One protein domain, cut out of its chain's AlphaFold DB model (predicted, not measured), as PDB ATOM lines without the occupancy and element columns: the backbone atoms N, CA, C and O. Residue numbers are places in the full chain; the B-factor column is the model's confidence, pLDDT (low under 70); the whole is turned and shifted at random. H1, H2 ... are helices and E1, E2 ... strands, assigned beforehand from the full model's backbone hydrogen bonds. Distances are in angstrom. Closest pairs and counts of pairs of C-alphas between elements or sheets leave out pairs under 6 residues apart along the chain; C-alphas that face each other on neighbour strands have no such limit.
ATOM      1  N   SER A 136      27.316 105.135   4.319       77.69
ATOM      2  CA  SER A 136      26.715 105.156   5.657       77.69
ATOM      3  C   SER A 136      27.748 105.319   6.783       77.69
ATOM      4  O   SER A 136      27.528 106.084   7.723       77.69
ATOM      5  N   ASP A 137      28.911 104.670   6.670       83.81
ATOM      6  CA  ASP A 137      29.999 104.782   7.647       83.81
ATOM      7  C   ASP A 137      30.733 106.122   7.538       83.81
ATOM      8  O   ASP A 137      31.118 106.700   8.559       83.81
ATOM      9  N   TYR A 138      30.889 106.645   6.319       86.06
ATOM     10  CA  TYR A 138      31.407 107.990   6.077       86.06
ATOM     11  C   TYR A 138      30.523 109.046   6.754       86.06
ATOM     12  O   TYR A 138      31.023 109.843   7.553       86.06
ATOM     13  N   CYS A 139      29.207 108.994   6.528       84.69
ATOM     14  CA  CYS A 139      28.244 109.904   7.147       84.69
ATOM     15  C   CYS A 139      28.251 109.815   8.678       84.69
ATOM     16  O   CYS A 139      28.334 110.840   9.358       84.69
ATOM     17  N   ARG A 140      28.271 108.596   9.233       85.38
ATOM     18  CA  ARG A 140      28.344 108.382  10.686       85.38
ATOM     19  C   ARG A 140      29.620 108.962  11.296       85.38
ATOM     20  O   ARG A 140      29.566 109.593  12.352       85.38
ATOM     21  N   LYS A 141      30.769 108.775  10.638       87.00
ATOM     22  CA  LYS A 141      32.043 109.352  11.087       87.00
ATOM     23  C   LYS A 141      32.027 110.877  11.022       87.00
ATOM     24  O   LYS A 141      32.457 111.510  11.982       87.00
ATOM     25  N   LYS A 142      31.503 111.473   9.948       85.94
ATOM     26  CA  LYS A 142      31.386 112.935   9.829       85.94
ATOM     27  C   LYS A 142      30.521 113.541  10.924       85.94
ATOM     28  O   LYS A 142      30.942 114.511  11.552       85.94
ATOM     29  N   GLU A 143      29.367 112.943  11.203       84.06
ATOM     30  CA  GLU A 143      28.491 113.414  12.275       84.06
ATOM     31  C   GLU A 143      29.174 113.318  13.646       84.06
ATOM     32  O   GLU A 143      29.120 114.263  14.435       84.06
ATOM     33  N   ALA A 144      29.889 112.221  13.916       84.81
ATOM     34  CA  ALA A 144      30.665 112.072  15.148       84.81
ATOM     35  C   ALA A 144      31.776 113.134  15.288       84.81
ATOM     36  O   ALA A 144      32.145 113.493  16.408       84.81
ATOM     37  N   LEU A 145      32.281 113.652  14.166       85.69
ATOM     38  CA  LEU A 145      33.244 114.754  14.099       85.69
ATOM     39  C   LEU A 145      32.574 116.144  14.066       85.69
ATOM     40  O   LEU A 145      33.269 117.149  13.964       85.69
ATOM     41  N   GLY A 146      31.242 116.226  14.182       78.19
ATOM     42  CA  GLY A 146      30.491 117.487  14.203       78.19
ATOM     43  C   GLY A 146      30.344 118.161  12.837       78.19
ATOM     44  O   GLY A 146      30.046 119.353  12.779       78.19
ATOM     45  N   SER A 147      30.559 117.416  11.752       78.00
ATOM     46  CA  SER A 147      30.461 117.903  10.379       78.00
ATOM     47  C   SER A 147      29.147 117.512   9.725       78.00
ATOM     48  O   SER A 147      28.634 116.413   9.940       78.00
ATOM     49  N   TYR A 148      28.636 118.405   8.885       66.94
ATOM     50  CA  TYR A 148      27.403 118.220   8.139       66.94
ATOM     51  C   TYR A 148      27.708 118.048   6.650       66.94
ATOM     52  O   TYR A 148      28.508 118.786   6.081       66.94
ATOM     53  N   GLU A 149      27.035 117.098   6.012       67.62
ATOM     54  CA  GLU A 149      27.019 116.906   4.562       67.62
ATOM     55  C   GLU A 149      25.551 116.835   4.143       67.62
ATOM     56  O   GLU A 149      24.799 116.046   4.712       67.62
ATOM     57  N   ALA A 150      25.128 117.637   3.162       63.56
ATOM     58  CA  ALA A 150      23.722 117.678   2.749       63.56
ATOM     59  C   ALA A 150      23.205 116.302   2.297       63.56
ATOM     60  O   ALA A 150      22.105 115.909   2.672       63.56
ATOM     61  N   LEU A 151      24.040 115.538   1.590       65.44
ATOM     62  CA  LEU A 151      23.715 114.181   1.159       65.44
ATOM     63  C   LEU A 151      23.539 113.206   2.335       65.44
ATOM     64  O   LEU A 151      22.710 112.302   2.277       65.44
ATOM     65  N   CYS A 152      24.288 113.378   3.428       75.31
ATOM     66  CA  CYS A 152      24.129 112.510   4.594       75.31
ATOM     67  C   CYS A 152      22.749 112.680   5.244       75.31
ATOM     68  O   CYS A 152      22.220 111.710   5.779       75.31
ATOM     69  N   GLU A 153      22.129 113.861   5.161       72.38
ATOM     70  CA  GLU A 153      20.741 114.030   5.609       72.38
ATOM     71  C   GLU A 153      19.730 113.321   4.708       72.38
ATOM     72  O   GLU A 153      18.709 112.857   5.204       72.38
ATOM     73  N   GLU A 154      19.993 113.202   3.406       65.81
ATOM     74  CA  GLU A 154      19.110 112.456   2.498       65.81
ATOM     75  C   GLU A 154      19.113 110.959   2.817       65.81
ATOM     76  O   GLU A 154      18.079 110.300   2.728       65.81
ATOM     77  N   LEU A 155      20.253 110.439   3.278       68.38
ATOM     78  CA  LEU A 155      20.397 109.062   3.748       68.38
ATOM     79  C   LEU A 155      19.924 108.858   5.192       68.38
ATOM     80  O   LEU A 155      19.985 107.736   5.704       68.38
ATOM     81  N   ARG A 156      19.496 109.915   5.888       74.81
ATOM     82  CA  ARG A 156      19.078 109.822   7.286       74.81
ATOM     83  C   ARG A 156      17.673 109.239   7.393       74.81
ATOM     84  O   ARG A 156      16.712 109.733   6.809       74.81
ATOM     85  N   GLN A 157      17.549 108.198   8.203       75.25
ATOM     86  CA  GLN A 157      16.281 107.557   8.517       75.25
ATOM     87  C   GLN A 157      15.525 108.329   9.609       75.25
ATOM     88  O   GLN A 157      16.089 109.146  10.339       75.25
ATOM     89  N   GLU A 158      14.223 108.057   9.756       73.06
ATOM     90  CA  GLU A 158      13.368 108.718  10.759       73.06
ATOM     91  C   GLU A 158      13.845 108.511  12.209       73.06
ATOM     92  O   GLU A 158      13.519 109.309  13.090       73.06
ATOM     93  N   ASP A 159      14.601 107.442  12.472       75.38
ATOM     94  CA  ASP A 159      15.176 107.132  13.783       75.38
ATOM     95  C   ASP A 159      16.508 107.853  14.063       75.38
ATOM     96  O   ASP A 159      17.014 107.786  15.188       75.38
ATOM     97  N   GLY A 160      17.030 108.589  13.078       69.69
ATOM     98  CA  GLY A 160      18.267 109.355  13.153       69.69
ATOM     99  C   GLY A 160      19.533 108.590  12.756       69.69
ATOM    100  O   GLY A 160      20.589 109.217  12.736       69.69
ATOM    101  N   ASP A 161      19.465 107.290  12.433       77.00
ATOM    102  CA  ASP A 161      20.607 106.555  11.859       77.00
ATOM    103  C   ASP A 161      20.676 106.765  10.337       77.00
ATOM    104  O   ASP A 161      19.736 107.251   9.702       77.00
ATOM    105  N   PHE A 162      21.804 106.404   9.734       74.75
ATOM    106  CA  PHE A 162      21.973 106.442   8.284       74.75
ATOM    107  C   PHE A 162      21.533 105.116   7.665       74.75
ATOM    108  O   PHE A 162      21.890 104.034   8.147       74.75
ATOM    109  N   GLN A 163      20.785 105.192   6.564       70.38
ATOM    110  CA  GLN A 163      20.400 104.035   5.769       70.38
ATOM    111  C   GLN A 163      21.641 103.236   5.386       70.38
ATOM    112  O   GLN A 163      22.644 103.784   4.926       70.38
ATOM    113  N   ARG A 164      21.582 101.916   5.600       70.56
ATOM    114  CA  ARG A 164      22.662 101.014   5.197       70.56
ATOM    115  C   ARG A 164      22.794 101.037   3.686       70.56
ATOM    116  O   ARG A 164      22.056 100.345   2.991       70.56
ATOM    117  N   ASN A 165      23.775 101.789   3.220       70.31
ATOM    118  CA  ASN A 165      24.107 101.894   1.818       70.31
ATOM    119  C   ASN A 165      25.435 101.153   1.564       70.31
ATOM    120  O   ASN A 165      26.443 101.512   2.182       70.31
ATOM    121  N   PRO A 166      25.439 100.110   0.710       70.50
ATOM    122  CA  PRO A 166      26.623  99.297   0.448       70.50
ATOM    123  C   PRO A 166      27.698 100.011  -0.382       70.50
ATOM    124  O   PRO A 166      28.808  99.485  -0.477       70.50
ATOM    125  N   ILE A 167      27.382 101.176  -0.960       74.25
ATOM    126  CA  ILE A 167      28.235 101.875  -1.919       74.25
ATOM    127  C   ILE A 167      29.531 102.364  -1.269       74.25
ATOM    128  O   ILE A 167      29.515 102.953  -0.184       74.25
ATOM    129  N   GLU A 168      30.667 102.141  -1.937       77.38
ATOM    130  CA  GLU A 168      31.959 102.664  -1.489       77.38
ATOM    131  C   GLU A 168      32.050 104.170  -1.760       77.38
ATOM    132  O   GLU A 168      31.784 104.657  -2.864       77.38
ATOM    133  N   THR A 169      32.504 104.909  -0.753       79.31
ATOM    134  CA  THR A 169      32.727 106.352  -0.807       79.31
ATOM    135  C   THR A 169      33.966 106.652  -1.646       79.31
ATOM    136  O   THR A 169      35.054 106.133  -1.372       79.31
ATOM    137  N   LYS A 170      33.829 107.516  -2.654       77.31
ATOM    138  CA  LYS A 170      34.939 107.976  -3.500       77.31
ATOM    139  C   LYS A 170      35.052 109.495  -3.378       77.31
ATOM    140  O   LYS A 170      34.084 110.165  -3.048       77.31
ATOM    141  N   PHE A 171      36.230 110.051  -3.603       76.81
ATOM    142  CA  PHE A 171      36.527 111.470  -3.448       76.81
ATOM    143  C   PHE A 171      37.129 111.998  -4.743       76.81
ATOM    144  O   PHE A 171      38.182 111.532  -5.182       76.81
ATOM    145  N   LEU A 172      36.436 112.949  -5.358       72.88
ATOM    146  CA  LEU A 172      36.902 113.696  -6.511       72.88
ATOM    147  C   LEU A 172      37.627 114.943  -6.011       72.88
ATOM    148  O   LEU A 172      37.017 115.837  -5.432       72.88
ATOM    149  N   THR A 173      38.926 115.010  -6.260       69.94
ATOM    150  CA  THR A 173      39.738 116.197  -5.959       69.94
ATOM    151  C   THR A 173      39.327 117.377  -6.842       69.94
ATOM    152  O   THR A 173      39.061 117.212  -8.033       69.94
ATOM    153  N   TRP A 174      39.282 118.591  -6.296       69.69
ATOM    154  CA  TRP A 174      38.974 119.798  -7.068       69.69
ATOM    155  C   TRP A 174      39.634 121.046  -6.474       69.69
ATOM    156  O   TRP A 174      40.297 120.998  -5.444       69.69
ATOM    157  N   ASN A 175      39.451 122.183  -7.136       64.50
ATOM    158  CA  ASN A 175      40.126 123.442  -6.823       64.50
ATOM    159  C   ASN A 175      39.197 124.662  -6.907       64.50
ATOM    160  O   ASN A 175      39.689 125.786  -7.040       64.50
ATOM    161  N   ALA A 176      37.877 124.453  -6.877       62.81
ATOM    162  CA  ALA A 176      36.889 125.517  -7.058       62.81
ATOM    163  C   ALA A 176      37.129 126.706  -6.105       62.81
ATOM    164  O   ALA A 176      37.003 127.863  -6.512       62.81
ATOM    165  N   ASP A 177      37.574 126.414  -4.879       58.00
ATOM    166  CA  ASP A 177      37.770 127.394  -3.808       58.00
ATOM    167  C   ASP A 177      39.204 127.951  -3.712       58.00
ATOM    168  O   ASP A 177      39.505 128.771  -2.839       58.00
ATOM    169  N   ALA A 178      40.114 127.554  -4.611       57.31
ATOM    170  CA  ALA A 178      41.501 128.007  -4.578       57.31
ATOM    171  C   ALA A 178      41.613 129.502  -4.946       57.31
ATOM    172  O   ALA A 178      41.511 129.931  -6.109       57.31
ATOM    173  N   LEU A 179      41.867 130.328  -3.927       51.56
ATOM    174  CA  LEU A 179      42.032 131.778  -4.065       51.56
ATOM    175  C   LEU A 179      43.264 132.130  -4.910       51.56
ATOM    176  O   LEU A 179      43.222 133.096  -5.679       51.56
ATOM    177  N   ASN A 180      44.326 131.328  -4.819       51.62
ATOM    178  CA  ASN A 180      45.574 131.529  -5.538       51.62
ATOM    179  C   ASN A 180      45.601 130.745  -6.869       51.62
ATOM    180  O   ASN A 180      45.565 129.521  -6.862       51.62
ATOM    181  N   PRO A 181      45.735 131.427  -8.017       46.25
ATOM    182  CA  PRO A 181      46.155 130.876  -9.304       46.25
ATOM    183  C   PRO A 181      47.129 129.688  -9.340       46.25
ATOM    184  O   PRO A 181      46.963 128.832 -10.204       46.25
ATOM    185  N   ALA A 182      48.144 129.669  -8.472       45.94
ATOM    186  CA  ALA A 182      49.157 128.611  -8.419       45.94
ATOM    187  C   ALA A 182      48.679 127.360  -7.656       45.94
ATOM    188  O   ALA A 182      49.134 126.264  -7.936       45.94
ATOM    189  N   GLU A 183      47.702 127.510  -6.758       49.56
ATOM    190  CA  GLU A 183      47.052 126.417  -6.012       49.56
ATOM    191  C   GLU A 183      45.864 125.824  -6.798       49.56
ATOM    192  O   GLU A 183      45.122 124.983  -6.302       49.56
ATOM    193  N   ARG A 184      45.638 126.286  -8.038       54.12
ATOM    194  CA  ARG A 184      44.528 125.855  -8.906       54.12
ATOM    195  C   ARG A 184      44.884 124.686  -9.815       54.12
ATOM    196  O   ARG A 184      44.107 124.379 -10.705       54.12
ATOM    197  N   THR A 185      46.023 124.045  -9.667       51.72
ATOM    198  CA  THR A 185      46.392 122.921 -10.540       51.72
ATOM    199  C   THR A 185      46.518 121.611  -9.784       51.72
ATOM    200  O   THR A 185      46.512 120.547 -10.404       51.72
ATOM    201  N   ALA A 186      46.564 121.669  -8.451       61.03
ATOM    202  CA  ALA A 186      46.805 120.508  -7.623       61.03
ATOM    203  C   ALA A 186      46.211 120.651  -6.208       61.03
ATOM    204  O   ALA A 186      45.858 121.747  -5.774       61.03
ATOM    205  N   VAL A 187      46.076 119.530  -5.501       67.25
ATOM    206  CA  VAL A 187      45.574 119.426  -4.127       67.25
ATOM    207  C   VAL A 187      46.700 118.957  -3.213       67.25
ATOM    208  O   VAL A 187      47.269 117.884  -3.416       67.25
ATOM    209  N   THR A 188      47.000 119.741  -2.181       75.88
ATOM    210  CA  THR A 188      48.041 119.403  -1.205       75.88
ATOM    211  C   THR A 188      47.699 118.139  -0.423       75.88
ATOM    212  O   THR A 188      46.577 117.975   0.065       75.88
ATOM    213  N   ARG A 189      48.702 117.272  -0.264       81.62
ATOM    214  CA  ARG A 189      48.634 116.054   0.548       81.62
ATOM    215  C   ARG A 189      49.340 116.222   1.881       81.62
ATOM    216  O   ARG A 189      50.346 116.922   1.981       81.62
ATOM    217  N   TYR A 190      48.873 115.477   2.871       83.25
ATOM    218  CA  TYR A 190      49.414 115.483   4.220       83.25
ATOM    219  C   TYR A 190      49.709 114.056   4.698       83.25
ATOM    220  O   TYR A 190      48.973 113.107   4.412       83.25
ATOM    221  N   ALA A 191      50.814 113.901   5.426       74.25
ATOM    222  CA  ALA A 191      51.244 112.629   6.009       74.25
ATOM    223  C   ALA A 191      50.366 112.195   7.192       74.25
ATOM    224  O   ALA A 191      50.283 111.012   7.511       74.25
ATOM    225  N   GLU A 192      49.722 113.165   7.833       83.12
ATOM    226  CA  GLU A 192      48.797 113.028   8.957       83.12
ATOM    227  C   GLU A 192      47.648 114.029   8.740       83.12
ATOM    228  O   GLU A 192      47.807 114.935   7.915       83.12
ATOM    229  N   PRO A 193      46.504 113.914   9.440       87.06
ATOM    230  CA  PRO A 193      45.442 114.917   9.372       87.06
ATOM    231  C   PRO A 193      45.877 116.200  10.102       87.06
ATOM    232  O   PRO A 193      45.356 116.535  11.154       87.06
ATOM    233  N   ASP A 194      46.899 116.885   9.594       87.81
ATOM    234  CA  ASP A 194      47.494 118.102  10.143       87.81
ATOM    235  C   ASP A 194      48.149 118.893   9.003       87.81
ATOM    236  O   ASP A 194      49.018 118.384   8.288       87.81
ATOM    237  N   ARG A 195      47.784 120.174   8.865       86.31
ATOM    238  CA  ARG A 195      48.354 121.062   7.843       86.31
ATOM    239  C   ARG A 195      49.872 121.223   7.969       86.31
ATOM    240  O   ARG A 195      50.536 121.523   6.980       86.31
ATOM    241  N   ALA A 196      50.435 121.027   9.162       86.81
ATOM    242  CA  ALA A 196      51.877 121.097   9.391       86.81
ATOM    243  C   ALA A 196      52.650 119.902   8.803       86.81
ATOM    244  O   ALA A 196      53.873 119.973   8.681       86.81
ATOM    245  N   GLN A 197      51.957 118.822   8.428       84.19
ATOM    246  CA  GLN A 197      52.538 117.581   7.912       84.19
ATOM    247  C   GLN A 197      52.407 117.465   6.387       84.19
ATOM    248  O   GLN A 197      52.182 116.375   5.859       84.19
ATOM    249  N   ALA A 198      52.519 118.588   5.671       79.88
ATOM    250  CA  ALA A 198      52.446 118.608   4.213       79.88
ATOM    251  C   ALA A 198      53.541 117.727   3.589       79.88
ATOM    252  O   ALA A 198      54.718 117.806   3.958       79.88
ATOM    253  N   LEU A 199      53.143 116.882   2.642       64.31
ATOM    254  CA  LEU A 199      54.052 116.049   1.865       64.31
ATOM    255  C   LEU A 199      54.609 116.822   0.670       64.31
ATOM    256  O   LEU A 199      53.997 117.763   0.172       64.31
ATOM    257  N   ALA A 200      55.777 116.399   0.187       51.72
ATOM    258  CA  ALA A 200      56.300 116.888  -1.080       51.72
ATOM    259  C   ALA A 200      55.486 116.286  -2.240       51.72
ATOM    260  O   ALA A 200      55.377 115.064  -2.360       51.72
ATOM    261  N   GLY A 201      54.949 117.148  -3.102       54.28
ATOM    262  CA  GLY A 201      54.164 116.772  -4.274       54.28
ATOM    263  C   GLY A 201      52.658 116.747  -4.010       54.28
ATOM    264  O   GLY A 201      52.182 116.101  -3.072       54.28
ATOM    265  N   ASP A 202      51.922 117.394  -4.904       61.16
ATOM    266  CA  ASP A 202      50.473 117.547  -4.832       61.16
ATOM    267  C   ASP A 202      49.739 116.528  -5.718       61.16
ATOM    268  O   ASP A 202      50.308 115.945  -6.646       61.16
ATOM    269  N   LEU A 203      48.456 116.311  -5.433       56.22
ATOM    270  CA  LEU A 203      47.566 115.503  -6.264       56.22
ATOM    271  C   LEU A 203      47.004 116.318  -7.410       56.22
ATOM    272  O   LEU A 203      46.683 117.487  -7.252       56.22
ATOM    273  N   SER A 204      46.809 115.677  -8.553       56.00
ATOM    274  CA  SER A 204      46.133 116.323  -9.674       56.00
ATOM    275  C   SER A 204      44.673 116.613  -9.334       56.00
ATOM    276  O   SER A 204      44.011 115.790  -8.707       56.00
ATOM    277  N   ILE A 205      44.167 117.773  -9.758       59.88
ATOM    278  CA  ILE A 205      42.733 118.078  -9.674       59.88
ATOM    279  C   ILE A 205      41.942 117.145 -10.595       59.88
ATOM    280  O   ILE A 205      42.428 116.745 -11.649       59.88
ATOM    281  N   PHE A 206      40.696 116.855 -10.234       61.91
ATOM    282  CA  PHE A 206      39.782 115.986 -10.979       61.91
ATOM    283  C   PHE A 206      40.217 114.515 -11.063       61.91
ATOM    284  O   PHE A 206      39.751 113.765 -11.920       61.91
ATOM    285  N   SER A 207      41.085 114.087 -10.148       59.38
ATOM    286  CA  SER A 207      41.371 112.677  -9.901       59.38
ATOM    287  C   SER A 207      40.415 112.116  -8.850       59.38
ATOM    288  O   SER A 207      40.055 112.802  -7.885       59.38
ATOM    289  N   VAL A 208      40.014 110.862  -9.049       66.19
ATOM    290  CA  VAL A 208      39.046 110.152  -8.211       66.19
ATOM    291  C   VAL A 208      39.763 109.090  -7.404       66.19
ATOM    292  O   VAL A 208      40.457 108.238  -7.954       66.19
ATOM    293  N   PHE A 209      39.530 109.107  -6.100       69.94
ATOM    294  CA  PHE A 209      40.146 108.183  -5.161       69.94
ATOM    295  C   PHE A 209      39.097 107.504  -4.297       69.94
ATOM    296  O   PHE A 209      38.032 108.059  -4.059       69.94
ATOM    297  N   LYS A 210      39.393 106.315  -3.777       72.44
ATOM    298  CA  LYS A 210      38.563 105.703  -2.739       72.44
ATOM    299  C   LYS A 210      38.852 106.380  -1.402       72.44
ATOM    300  O   LYS A 210      39.996 106.756  -1.135       72.44
ATOM    301  N   VAL A 211      37.824 106.532  -0.573       80.94
ATOM    302  CA  VAL A 211      37.960 107.076   0.782       80.94
ATOM    303  C   VAL A 211      38.190 105.940   1.763       80.94
ATOM    304  O   VAL A 211      37.376 105.027   1.882       80.94
ATOM    305  N   TRP A 212      39.293 106.019   2.494       80.38
ATOM    306  CA  TRP A 212      39.713 105.001   3.452       80.38
ATOM    307  C   TRP A 212      39.411 105.390   4.895       80.38
ATOM    308  O   TRP A 212      39.109 104.526   5.717       80.38
ATOM    309  N   ASP A 213      39.491 106.682   5.217       84.75
ATOM    310  CA  ASP A 213      39.186 107.197   6.550       84.75
ATOM    311  C   ASP A 213      38.847 108.695   6.532       84.75
ATOM    312  O   ASP A 213      39.117 109.392   5.552       84.75
ATOM    313  N   VAL A 214      38.276 109.188   7.632       87.12
ATOM    314  CA  VAL A 214      38.009 110.612   7.880       87.12
ATOM    315  C   VAL A 214      38.453 110.958   9.294       87.12
ATOM    316  O   VAL A 214      38.122 110.246  10.243       87.12
ATOM    317  N   ALA A 215      39.182 112.062   9.442       87.88
ATOM    318  CA  ALA A 215      39.687 112.518  10.730       87.88
ATOM    319  C   ALA A 215      39.652 114.044  10.838       87.88
ATOM    320  O   ALA A 215      39.772 114.755   9.843       87.88
ATOM    321  N   ALA A 216      39.513 114.545  12.063       88.25
ATOM    322  CA  ALA A 216      39.684 115.962  12.351       88.25
ATOM    323  C   ALA A 216      41.160 116.295  12.599       88.25
ATOM    324  O   ALA A 216      41.919 115.462  13.105       88.25
ATOM    325  N   GLY A 217      41.538 117.530  12.270       87.25
ATOM    326  CA  GLY A 217      42.848 118.079  12.585       87.25
ATOM    327  C   GLY A 217      43.094 118.249  14.088       87.25
ATOM    328  O   GLY A 217      42.160 118.117  14.886       87.25
ATOM    329  N   PRO A 218      44.326 118.598  14.509       85.12
ATOM    330  CA  PRO A 218      44.680 118.737  15.925       85.12
ATOM    331  C   PRO A 218      43.814 119.761  16.670       85.12
ATOM    332  O   PRO A 218      43.510 119.578  17.848       85.12
ATOM    333  N   ASP A 219      43.396 120.811  15.961       81.81
ATOM    334  CA  ASP A 219      42.561 121.894  16.486       81.81
ATOM    335  C   ASP A 219      41.051 121.606  16.360       81.81
ATOM    336  O   ASP A 219      40.228 122.354  16.884       81.81
ATOM    337  N   GLY A 220      40.670 120.516  15.682       81.06
ATOM    338  CA  GLY A 220      39.278 120.117  15.456       81.06
ATOM    339  C   GLY A 220      38.504 120.962  14.436       81.06
ATOM    340  O   GLY A 220      37.347 120.654  14.172       81.06
ATOM    341  N   GLU A 221      39.111 122.013  13.877       81.56
ATOM    342  CA  GLU A 221      38.459 122.917  12.913       81.56
ATOM    343  C   GLU A 221      38.481 122.380  11.476       81.56
ATOM    344  O   GLU A 221      37.509 122.542  10.742       81.56
ATOM    345  N   ASP A 222      39.574 121.724  11.081       87.88
ATOM    346  CA  ASP A 222      39.735 121.142   9.749       87.88
ATOM    347  C   ASP A 222      39.366 119.661   9.735       87.88
ATOM    348  O   ASP A 222      39.693 118.912  10.660       87.88
ATOM    349  N   LEU A 223      38.765 119.221   8.633       89.19
ATOM    350  CA  LEU A 223      38.502 117.815   8.358       89.19
ATOM    351  C   LEU A 223      39.374 117.337   7.213       89.19
ATOM    352  O   LEU A 223      39.530 118.010   6.191       89.19
ATOM    353  N   PHE A 224      39.912 116.142   7.397       89.50
ATOM    354  CA  PHE A 224      40.764 115.475   6.440       89.50
ATOM    355  C   PHE A 224      40.137 114.157   6.009       89.50
ATOM    356  O   PHE A 224      39.567 113.420   6.817       89.50
ATOM    357  N   VAL A 225      40.301 113.847   4.730       88.62
ATOM    358  CA  VAL A 225      39.891 112.587   4.117       88.62
ATOM    359  C   VAL A 225      41.150 111.843   3.697       88.62
ATOM    360  O   VAL A 225      42.015 112.409   3.028       88.62
ATOM    361  N   LEU A 226      41.278 110.583   4.107       84.81
ATOM    362  CA  LEU A 226      42.357 109.711   3.658       84.81
ATOM    363  C   LEU A 226      41.950 109.057   2.344       84.81
ATOM    364  O   LEU A 226      40.947 108.339   2.292       84.81
ATOM    365  N   ILE A 227      42.740 109.282   1.299       74.38
ATOM    366  CA  ILE A 227      42.400 108.871  -0.062       74.38
ATOM    367  C   ILE A 227      43.476 107.987  -0.696       74.38
ATOM    368  O   ILE A 227      44.652 108.054  -0.340       74.38
ATOM    369  N   GLY A 228      43.070 107.150  -1.647       64.00
ATOM    370  CA  GLY A 228      43.968 106.375  -2.508       64.00
ATOM    371  C   GLY A 228      43.195 105.520  -3.514       64.00
ATOM    372  O   GLY A 228      42.040 105.182  -3.233       64.00
ATOM    373  N   PRO A 229      43.760 105.181  -4.686       53.03
ATOM    374  CA  PRO A 229      43.064 104.352  -5.673       53.03
ATOM    375  C   PRO A 229      42.803 102.923  -5.176       53.03
ATOM    376  O   PRO A 229      41.757 102.348  -5.486       53.03
ATOM    377  N   ASP A 230      43.700 102.361  -4.363       53.69
ATOM    378  CA  ASP A 230      43.528 101.042  -3.758       53.69
ATOM    379  C   ASP A 230      44.217 100.917  -2.381       53.69
ATOM    380  O   ASP A 230      44.866 101.839  -1.890       53.69
ATOM    381  N   GLN A 231      44.044  99.761  -1.725       53.12
ATOM    382  CA  GLN A 231      44.552  99.521  -0.365       53.12
ATOM    383  C   GLN A 231      46.084  99.475  -0.265       53.12
ATOM    384  O   GLN A 231      46.601  99.467   0.842       53.12
ATOM    385  N   LYS A 232      46.805  99.326  -1.378       53.81
ATOM    386  CA  LYS A 232      48.272  99.280  -1.454       53.81
ATOM    387  C   LYS A 232      48.866 100.633  -1.826       53.81
ATOM    388  O   LYS A 232      50.064 100.828  -1.671       53.81
ATOM    389  N   THR A 233      48.055 101.547  -2.337       57.31
ATOM    390  CA  THR A 233      48.485 102.833  -2.883       57.31
ATOM    391  C   THR A 233      47.668 103.937  -2.224       57.31
ATOM    392  O   THR A 233      46.838 104.592  -2.835       57.31
ATOM    393  N   VAL A 234      47.858 104.132  -0.919       68.81
ATOM    394  CA  VAL A 234      47.242 105.268  -0.221       68.81
ATOM    395  C   VAL A 234      48.045 106.524  -0.547       68.81
ATOM    396  O   VAL A 234      49.251 106.564  -0.321       68.81
ATOM    397  N   GLU A 235      47.375 107.544  -1.077       66.38
ATOM    398  CA  GLU A 235      48.006 108.788  -1.530       66.38
ATOM    399  C   GLU A 235      48.307 109.734  -0.368       66.38
ATOM    400  O   GLU A 235      49.332 110.414  -0.349       66.38
ATOM    401  N   GLY A 236      47.410 109.766   0.616       75.50
ATOM    402  CA  GLY A 236      47.570 110.523   1.848       75.50
ATOM    403  C   GLY A 236      46.310 111.263   2.267       75.50
ATOM    404  O   GLY A 236      45.232 111.067   1.702       75.50
ATOM    405  N   TRP A 237      46.437 112.083   3.307       86.19
ATOM    406  CA  TRP A 237      45.341 112.915   3.793       86.19
ATOM    407  C   TRP A 237      45.198 114.150   2.909       86.19
ATOM    408  O   TRP A 237      46.193 114.774   2.550       86.19
ATOM    409  N   VAL A 238      43.965 114.533   2.598       85.31
ATOM    410  CA  VAL A 238      43.632 115.801   1.937       85.31
ATOM    411  C   VAL A 238      42.580 116.537   2.746       85.31
ATOM    412  O   VAL A 238      41.802 115.907   3.459       85.31
ATOM    413  N   LEU A 239      42.549 117.865   2.642       87.50
ATOM    414  CA  LEU A 239      41.457 118.638   3.227       87.50
ATOM    415  C   LEU A 239      40.151 118.262   2.526       87.50
ATOM    416  O   LEU A 239      40.102 118.165   1.303       87.50
ATOM    417  N   GLU A 240      39.089 118.077   3.298       86.12
ATOM    418  CA  GLU A 240      37.783 117.678   2.766       86.12
ATOM    419  C   GLU A 240      37.228 118.704   1.760       86.12
ATOM    420  O   GLU A 240      36.790 118.327   0.677       86.12
ATOM    421  N   GLN A 241      37.399 120.001   2.030       81.88
ATOM    422  CA  GLN A 241      37.066 121.091   1.100       81.88
ATOM    423  C   GLN A 241      37.862 121.076  -0.225       81.88
ATOM    424  O   GLN A 241      37.494 121.751  -1.183       81.88
ATOM    425  N   SER A 242      38.961 120.317  -0.315       78.12
ATOM    426  CA  SER A 242      39.754 120.173  -1.545       78.12
ATOM    427  C   SER A 242      39.176 119.141  -2.520       78.12
ATOM    428  O   SER A 242      39.860 118.688  -3.441       78.12
ATOM    429  N   GLY A 243      37.914 118.766  -2.346       76.50
ATOM    430  CA  GLY A 243      37.198 117.892  -3.257       76.50
ATOM    431  C   GLY A 243      35.715 117.812  -2.940       76.50
ATOM    432  O   GLY A 243      35.173 118.575  -2.146       76.50
ATOM    433  N   THR A 244      35.069 116.855  -3.588       76.88
ATOM    434  CA  THR A 244      33.685 116.469  -3.340       76.88
ATOM    435  C   THR A 244      33.590 114.956  -3.344       76.88
ATOM    436  O   THR A 244      34.337 114.266  -4.044       76.88
ATOM    437  N   VAL A 245      32.652 114.420  -2.581       75.06
ATOM    438  CA  VAL A 245      32.402 112.984  -2.584       75.06
ATOM    439  C   VAL A 245      31.672 112.592  -3.876       75.06
ATOM    440  O   VAL A 245      30.817 113.330  -4.367       75.06
ATOM    441  N   TRP A 246      32.048 111.453  -4.452       72.12
ATOM    442  CA  TRP A 246      31.468 110.864  -5.656       72.12
ATOM    443  C   TRP A 246      31.115 109.405  -5.363       72.12
ATOM    444  O   TRP A 246      31.942 108.644  -4.871       72.12
ATOM    445  N   PHE A 247      29.873 109.003  -5.619       68.62
ATOM    446  CA  PHE A 247      29.367 107.696  -5.172       68.62
ATOM    447  C   PHE A 247      29.121 106.714  -6.316       68.62
ATOM    448  O   PHE A 247      29.018 105.513  -6.090       68.62
TER     449      PHE A 247
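This is residues 136 to 247 of the 816 residues of an uncharacterized protein of Maliponia aquimaris (UniProt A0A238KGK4). With little regular structure, this is a strongly twisted antiparallel sheet, E4 E3 E2 E1 E5, curled like part of a barrel, with H1 over E2 and H2 beyond H1. Of 112 printed residues, 41 are in named elements, class mixed: two helices, then five strands. It is compact, radius of gyration of the C-alphas 14.2 A, spanning 45 by 29 by 26 A.

H1, residues 136 to 144, lies over E2, residues 208 to 216; their closest C-alphas, 141 and 214, are 6.9 A apart. H2, residues 150 to 154, is not on the sheet. Every O i to N i+4 pair is within hydrogen-bond range in H1; in H2 0 of 1, but 2 of 2 O i to N i+3. E1, residues 170 to 173, E2, E3, residues 223 to 228, and E4, residues 236 to 239, form a meander of antiparallel hairpins; N 212 and O 226 are 2.9 A apart. E5, residues 243 to 246, neighbours E1; N 172 and O 244 are 2.8 A apart.

H1 begins at C-alpha 136 (26.715, 105.156, 5.657); E2, 21.4 A long, bends by 73 degrees at residue 212.

The printed part has no cut; links H2 to E1 and E1 to E2 are long; 42 residues have pLDDT under 70.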